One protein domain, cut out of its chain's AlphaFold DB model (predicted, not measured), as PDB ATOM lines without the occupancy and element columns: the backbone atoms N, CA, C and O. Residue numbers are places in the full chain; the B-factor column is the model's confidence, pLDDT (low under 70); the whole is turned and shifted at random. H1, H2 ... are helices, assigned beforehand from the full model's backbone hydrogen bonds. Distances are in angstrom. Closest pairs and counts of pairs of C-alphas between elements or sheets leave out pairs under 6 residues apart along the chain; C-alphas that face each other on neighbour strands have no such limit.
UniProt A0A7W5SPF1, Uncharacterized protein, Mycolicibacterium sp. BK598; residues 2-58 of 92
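This is residues 2 to 58 of the 92 residues of an uncharacterized protein of Mycolicibacterium sp. BK598 (UniProt A0A7W5SPF1). This is a helical hairpin with unequal arms: the long helix H2 folds back along the shorter H1 after a tight turn, and its far end, residues 44 to 57, sticks out past H1. The two helices run nearly side by side in opposite ways, and residues 28 to 39 of H2 make the contact. The printed part has 57 residues with two named helices, H1 then H2, and no named strand; the class is all helix. The outline is a rod spanning 52 by 20 by 9 A, only just loose and close to extended, with a radius of gyration of the C-alphas of 15.2 A.

Begin with the longest helix, H2, residues 26 to 57. Find C-alpha 26 at (46.604, 16.251, 12.613); from there the helix runs 46.9 A to C-alpha 57 at (0.002, 21.126, 12.638), and you will see x fall while y and z change little. Then look at H1, residues 2 to 21, which runs 29.0 A from C-alpha 2 at (18.706, 31.898, 8.186) to C-alpha 21, with x rising.

H2 touches H1 with residues 28 to 39 alone. Look for the closest C-alphas of the two helices at Val 15 and Val 32, 6.5 A apart. The lines of H1 and H2 stand at a shallow tilt of 15 degrees, and they run opposite ways. They form a helical hairpin, joined by a tight link of 4 residues. In both H1 and H2, every O i to N i+4 pair is within hydrogen-bond range.

The two C-alphas farthest apart are those of Ala 23 and Thr 58, at 51.9 A. Residues 20 to 27 stand free at the link, and so do residues 44 to 58, of which 44 to 57 belong to H2. The printed part has no cut. Its mean pLDDT is 92.9; look to residues 56 to 58 for the values under 70.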
ATOM      1  N   ALA A   2      17.896  31.156   9.173       91.25
ATOM      2  CA  ALA A   2      18.706  31.898   8.186       91.25
ATOM      3  C   ALA A   2      20.050  32.459   8.713       91.25
ATOM      4  O   ALA A   2      21.071  32.351   8.039       91.25
ATOM      5  N   GLU A   3      20.073  33.024   9.925       95.38
ATOM      6  CA  GLU A   3      21.316  33.511  10.547       95.38
ATOM      7  C   GLU A   3      22.290  32.365  10.865       95.38
ATOM      8  O   GLU A   3      23.474  32.459  10.548       95.38
ATOM      9  N   LEU A   4      21.790  31.246  11.401       96.06
ATOM     10  CA  LEU A   4      22.588  30.043  11.658       96.06
ATOM     11  C   LEU A   4      23.225  29.513  10.364       96.06
ATOM     12  O   LEU A   4      24.425  29.250  10.329       96.06
ATOM     13  N   HIS A   5      22.453  29.440   9.276       96.25
ATOM     14  CA  HIS A   5      22.950  29.033   7.956       96.25
ATOM     15  C   HIS A   5      23.991  30.001   7.386       96.25
ATOM     16  O   HIS A   5      24.965  29.593   6.746       96.25
ATOM     17  N   HIS A   6      23.830  31.299   7.638       97.44
ATOM     18  CA  HIS A   6      24.833  32.283   7.254       97.44
ATOM     19  C   HIS A   6      26.151  32.069   8.012       97.44
ATOM     20  O   HIS A   6      27.223  32.021   7.398       97.44
ATOM     21  N   LEU A   7      26.068  31.899   9.335       98.12
ATOM     22  CA  LEU A   7      27.221  31.685  10.207       98.12
ATOM     23  C   LEU A   7      27.942  30.374   9.887       98.12
ATOM     24  O   LEU A   7      29.167  30.380   9.759       98.12
ATOM     25  N   ILE A   8      27.214  29.275   9.663       97.31
ATOM     26  CA  ILE A   8      27.822  27.981   9.324       97.31
ATOM     27  C   ILE A   8      28.487  28.009   7.942       97.31
ATOM     28  O   ILE A   8      29.599  27.504   7.761       97.31
ATOM     29  N   GLY A   9      27.883  28.711   6.976       97.19
ATOM     30  CA  GLY A   9      28.517  28.982   5.689       97.19
ATOM     31  C   GLY A   9      29.798  29.811   5.839       97.19
ATOM     32  O   GLY A   9      30.778  29.578   5.125       97.19
ATOM     33  N   GLY A  10      29.814  30.758   6.782       98.00
ATOM     34  CA  GLY A  10      31.002  31.514   7.180       98.00
ATOM     35  C   GLY A  10      32.095  30.634   7.786       98.00
ATOM     36  O   GLY A  10      33.244  30.721   7.348       98.00
ATOM     37  N   LEU A  11      31.736  29.749   8.721       98.12
ATOM     38  CA  LEU A  11      32.650  28.787   9.337       98.12
ATOM     39  C   LEU A  11      33.324  27.914   8.277       98.12
ATOM     40  O   LEU A  11      34.552  27.842   8.247       98.12
ATOM     41  N   ARG A  12      32.546  27.332   7.353       97.44
ATOM     42  CA  ARG A  12      33.087  26.501   6.267       97.44
ATOM     43  C   ARG A  12      34.131  27.259   5.450       97.44
ATOM     44  O   ARG A  12      35.242  26.772   5.269       97.44
ATOM     45  N   ARG A  13      33.813  28.482   5.006       97.81
ATOM     46  CA  ARG A  13      34.760  29.322   4.245       97.81
ATOM     47  C   ARG A  13      36.023  29.640   5.047       97.81
ATOM     48  O   ARG A  13      37.119  29.614   4.488       97.81
ATOM     49  N   CYS A  14      35.880  29.931   6.339       97.94
ATOM     50  CA  CYS A  14      37.002  30.203   7.233       97.94
ATOM     51  C   CYS A  14      37.930  28.985   7.350       97.94
ATOM     52  O   CYS A  14      39.132  29.106   7.121       97.94
ATOM     53  N   VAL A  15      37.367  27.803   7.611       97.12
ATOM     54  CA  VAL A  15      38.120  26.549   7.757       97.12
ATOM     55  C   VAL A  15      38.798  26.145   6.450       97.12
ATOM     56  O   VAL A  15      39.978  25.807   6.476       97.12
ATOM     57  N   THR A  16      38.133  26.272   5.296       95.88
ATOM     58  CA  THR A  16      38.771  26.044   3.986       95.88
ATOM     59  C   THR A  16      39.936  27.009   3.753       95.88
ATOM     60  O   THR A  16      41.002  26.611   3.291       95.88
ATOM     61  N   SER A  17      39.770  28.285   4.113       96.69
ATOM     62  CA  SER A  17      40.837  29.284   3.994       96.69
ATOM     63  C   SER A  17      42.005  29.024   4.953       96.69
ATOM     64  O   SER A  17      43.150  29.353   4.634       96.69
ATOM     65  N   LEU A  18      41.729  28.446   6.124       95.44
ATOM     66  CA  LEU A  18      42.743  27.997   7.073       95.44
ATOM     67  C   LEU A  18      43.491  26.786   6.501       95.44
ATOM     68  O   LEU A  18      44.708  26.823   6.361       95.44
ATOM     69  N   GLN A  19      42.770  25.764   6.051       95.25
ATOM     70  CA  GLN A  19      43.351  24.567   5.448       95.25
ATOM     71  C   GLN A  19      44.245  24.889   4.239       95.25
ATOM     72  O   GLN A  19      45.289  24.274   4.076       95.25
ATOM     73  N   ALA A  20      43.880  25.877   3.418       94.88
ATOM     74  CA  ALA A  20      44.694  26.296   2.276       94.88
ATOM     75  C   ALA A  20      46.009  27.001   2.672       94.88
ATOM     76  O   ALA A  20      46.946  27.042   1.879       94.88
ATOM     77  N   ARG A  21      46.072  27.597   3.871       94.25
ATOM     78  CA  ARG A  21      47.230  28.371   4.355       94.25
ATOM     79  C   ARG A  21      48.168  27.573   5.251       94.25
ATOM     80  O   ARG A  21      49.349  27.897   5.326       94.25
ATOM     81  N   TYR A  22      47.648  26.570   5.945       91.25
ATOM     82  CA  TYR A  22      48.396  25.778   6.911       91.25
ATOM     83  C   TYR A  22      48.603  24.353   6.395       91.25
ATOM     84  O   TYR A  22      47.819  23.837   5.607       91.25
ATOM     85  N   ALA A  23      49.683  23.706   6.836       85.75
ATOM     86  CA  ALA A  23      49.982  22.336   6.436       85.75
ATOM     87  C   ALA A  23      48.899  21.350   6.912       85.75
ATOM     88  O   ALA A  23      48.241  21.577   7.935       85.75
ATOM     89  N   ASP A  24      48.785  20.216   6.212       90.38
ATOM     90  CA  ASP A  24      47.914  19.092   6.577       90.38
ATOM     91  C   ASP A  24      48.427  18.361   7.833       90.38
ATOM     92  O   ASP A  24      48.970  17.252   7.822       90.38
ATOM     93  N   THR A  25      48.291  19.042   8.963       95.94
ATOM     94  CA  THR A  25      48.646  18.537  10.283       95.94
ATOM     95  C   THR A  25      47.456  17.806  10.912       95.94
ATOM     96  O   THR A  25      46.302  18.121  10.613       95.94
ATOM     97  N   PRO A  26      47.691  16.886  11.866       96.50
ATOM     98  CA  PRO A  26      46.604  16.251  12.613       96.50
ATOM     99  C   PRO A  26      45.660  17.254  13.290       96.50
ATOM    100  O   PRO A  26      44.464  17.002  13.393       96.50
ATOM    101  N   ALA A  27      46.181  18.400  13.743       95.75
ATOM    102  CA  ALA A  27      45.365  19.459  14.324       95.75
ATOM    103  C   ALA A  27      44.444  20.113  13.283       95.75
ATOM    104  O   ALA A  27      43.262  20.296  13.561       95.75
ATOM    105  N   MET A  28      44.951  20.394  12.078       96.88
ATOM    106  CA  MET A  28      44.144  20.955  10.994       96.88
ATOM    107  C   MET A  28      43.053  19.975  10.541       96.88
ATOM    108  O   MET A  28      41.906  20.379  10.376       96.88
ATOM    109  N   ARG A  29      43.361  18.673  10.437       96.12
ATOM    110  CA  ARG A  29      42.348  17.647  10.126       96.12
ATOM    111  C   ARG A  29      41.233  17.574  11.163       96.12
ATOM    112  O   ARG A  29      40.080  17.425  10.781       96.12
ATOM    113  N   ARG A  30      41.558  17.718  12.455       97.12
ATOM    114  CA  ARG A  30      40.543  17.789  13.518       97.12
ATOM    115  C   ARG A  30      39.617  18.986  13.334       97.12
ATOM    116  O   ARG A  30      38.414  18.800  13.343       97.12
ATOM    117  N   ILE A  31      40.165  20.170  13.059       97.00
ATOM    118  CA  ILE A  31      39.357  21.378  12.821       97.00
ATOM    119  C   ILE A  31      38.411  21.193  11.625       97.00
ATOM    120  O   ILE A  31      37.253  21.600  11.693       97.00
ATOM    121  N   VAL A  32      38.889  20.587  10.532       96.88
ATOM    122  CA  VAL A  32      38.043  20.287   9.364       96.88
ATOM    123  C   VAL A  32      36.931  19.311   9.741       96.88
ATOM    124  O   VAL A  32      35.770  19.590   9.464       96.88
ATOM    125  N   ASN A  33      37.271  18.219  10.425       97.50
ATOM    126  CA  ASN A  33      36.297  17.209  10.829       97.50
ATOM    127  C   ASN A  33      35.248  17.759  11.808       97.50
ATOM    128  O   ASN A  33      34.063  17.477  11.660       97.50
ATOM    129  N   ASP A  34      35.666  18.587  12.767       97.88
ATOM    130  CA  ASP A  34      34.762  19.244  13.708       97.88
ATOM    131  C   ASP A  34      33.799  20.184  12.970       97.88
ATOM    132  O   ASP A  34      32.603  20.191  13.256       97.88
ATOM    133  N   ALA A  35      34.290  20.940  11.983       97.88
ATOM    134  CA  ALA A  35      33.441  21.799  11.166       97.88
ATOM    135  C   ALA A  35      32.430  20.985  10.347       97.88
ATOM    136  O   ALA A  35      31.249  21.315  10.355       97.88
ATOM    137  N   GLU A  36      32.862  19.908   9.687       97.69
ATOM    138  CA  GLU A  36      31.971  18.999   8.954       97.69
ATOM    139  C   GLU A  36      30.892  18.398   9.859       97.69
ATOM    140  O   GLU A  36      29.723  18.371   9.479       97.69
ATOM    141  N   ARG A  37      31.252  17.977  11.079       98.12
ATOM    142  CA  ARG A  37      30.281  17.436  12.037       98.12
ATOM    143  C   ARG A  37      29.222  18.468  12.412       98.12
ATOM    144  O   ARG A  37      28.043  18.157  12.346       98.12
ATOM    145  N   ILE A  38      29.631  19.700  12.723       97.94
ATOM    146  CA  ILE A  38      28.685  20.778  13.046       97.94
ATOM    147  C   ILE A  38      27.762  21.067  11.853       97.94
ATOM    148  O   ILE A  38      26.579  21.324  12.055       97.94
ATOM    149  N   LEU A  39      28.271  21.027  10.615       97.25
ATOM    150  CA  LEU A  39      27.433  21.198   9.422       97.25
ATOM    151  C   LEU A  39      26.344  20.119   9.345       97.25
ATOM    152  O   LEU A  39      25.178  20.463   9.175       97.25
ATOM    153  N   ASN A  40      26.712  18.850   9.531       97.56
ATOM    154  CA  ASN A  40      25.755  17.741   9.529       97.56
ATOM    155  C   ASN A  40      24.729  17.869  10.666       97.56
ATOM    156  O   ASN A  40      23.543  17.637  10.453       97.56
ATOM    157  N   ASP A  41      25.169  18.277  11.860       97.62
ATOM    158  CA  ASP A  41      24.279  18.484  13.006       97.62
ATOM    159  C   ASP A  41      23.256  19.600  12.719       97.62
ATOM    160  O   ASP A  41      22.092  19.487  13.097       97.62
ATOM    161  N   VAL A  42      23.650  20.667  12.012       96.94
ATOM    162  CA  VAL A  42      22.727  21.739  11.591       96.94
ATOM    163  C   VAL A  42      21.722  21.243  10.549       96.94
ATOM    164  O   VAL A  42      20.549  21.595  10.642       96.94
ATOM    165  N   GLU A  43      22.147  20.414   9.594       96.12
ATOM    166  CA  GLU A  43      21.233  19.796   8.622       96.12
ATOM    167  C   GLU A  43      20.209  18.885   9.313       96.12
ATOM    168  O   GLU A  43      19.024  18.928   8.982       96.12
ATOM    169  N   LEU A  44      20.637  18.113  10.317       96.81
ATOM    170  CA  LEU A  44      19.734  17.300  11.130       96.81
ATOM    171  C   LEU A  44      18.739  18.169  11.910       96.81
ATOM    172  O   LEU A  44      17.544  17.888  11.908       96.81
ATOM    173  N   LEU A  45      19.202  19.271  12.506       96.06
ATOM    174  CA  LEU A  45      18.327  20.210  13.210       96.06
ATOM    175  C   LEU A  45      17.266  20.839  12.300       96.06
ATOM    176  O   LEU A  45      16.161  21.117  12.766       96.06
ATOM    177  N   ASP A  46      17.568  21.079  11.022       95.31
ATOM    178  CA  ASP A  46      16.566  21.563  10.066       95.31
ATOM    179  C   ASP A  46      15.486  20.507   9.790       95.31
ATOM    180  O   ASP A  46      14.304  20.853   9.694       95.31
ATOM    181  N   ILE A  47      15.876  19.230   9.695       95.44
ATOM    182  CA  ILE A  47      14.942  18.104   9.549       95.44
ATOM    183  C   ILE A  47      14.044  18.023  10.784       95.44
ATOM    184  O   ILE A  47      12.822  18.099  10.648       95.44
ATOM    185  N   ASP A  48      14.639  17.971  11.976       93.94
ATOM    186  CA  ASP A  48      13.916  17.869  13.246       93.94
ATOM    187  C   ASP A  48      12.956  19.050  13.448       93.94
ATOM    188  O   ASP A  48      11.805  18.878  13.855       93.94
ATOM    189  N   ALA A  49      13.395  20.273  13.131       91.06
ATOM    190  CA  ALA A  49      12.561  21.467  13.239       91.06
ATOM    191  C   ALA A  49      11.369  21.427  12.273       91.06
ATOM    192  O   ALA A  49      10.267  21.857  12.629       91.06
ATOM    193  N   ASN A  50      11.572  20.907  11.061       90.25
ATOM    194  CA  ASN A  50      10.498  20.727  10.096       90.25
ATOM    195  C   ASN A  50       9.512  19.641  10.558       90.25
ATOM    196  O   ASN A  50       8.308  19.881  10.562       90.25
ATOM    197  N   GLU A  51       9.992  18.485  11.021       90.31
ATOM    198  CA  GLU A  51       9.140  17.430  11.589       90.31
ATOM    199  C   GLU A  51       8.329  17.924  12.795       90.31
ATOM    200  O   GLU A  51       7.125  17.661  12.905       90.31
ATOM    201  N   LEU A  52       8.952  18.709  13.675       88.25
ATOM    202  CA  LEU A  52       8.276  19.318  14.813       88.25
ATOM    203  C   LEU A  52       7.188  20.318  14.383       88.25
ATOM    204  O   LEU A  52       6.147  20.429  15.033       88.25
ATOM    205  N   ALA A  53       7.399  21.059  13.294       84.81
ATOM    206  CA  ALA A  53       6.361  21.918  12.729       84.81
ATOM    207  C   ALA A  53       5.193  21.078  12.177       84.81
ATOM    208  O   ALA A  53       4.042  21.315  12.541       84.81
ATOM    209  N   LEU A  54       5.478  20.035  11.385       75.56
ATOM    210  CA  LEU A  54       4.446  19.139  10.846       75.56
ATOM    211  C   LEU A  54       3.605  18.495  11.958       75.56
ATOM    212  O   LEU A  54       2.376  18.498  11.876       75.56
ATOM    213  N   THR A  55       4.251  17.987  13.010       73.44
ATOM    214  CA  THR A  55       3.569  17.341  14.144       73.44
ATOM    215  C   THR A  55       2.649  18.301  14.899       73.44
ATOM    216  O   THR A  55       1.514  17.929  15.205       73.44
ATOM    217  N   GLN A  56       3.073  19.552  15.124       65.31
ATOM    218  CA  GLN A  56       2.234  20.600  15.725       65.31
ATOM    219  C   GLN A  56       1.005  20.935  14.872       65.31
ATOM    220  O   GLN A  56      -0.079  21.148  15.415       65.31
ATOM    221  N   GLN A  57       1.139  20.943  13.543       59.75
ATOM    222  CA  GLN A  57       0.002  21.126  12.638       59.75
ATOM    223  C   GLN A  57      -0.975  19.933  12.647       59.75
ATOM    224  O   GLN A  57      -2.161  20.121  12.379       59.75
ATOM    225  N   THR A  58      -0.510  18.721  12.968       57.00
ATOM    226  CA  THR A  58      -1.320  17.487  12.965       57.00
ATOM    227  C   THR A  58      -1.952  17.107  14.303       57.00
ATOM    228  O   THR A  58      -2.539  16.028  14.390       57.00
TER     229      THR A  58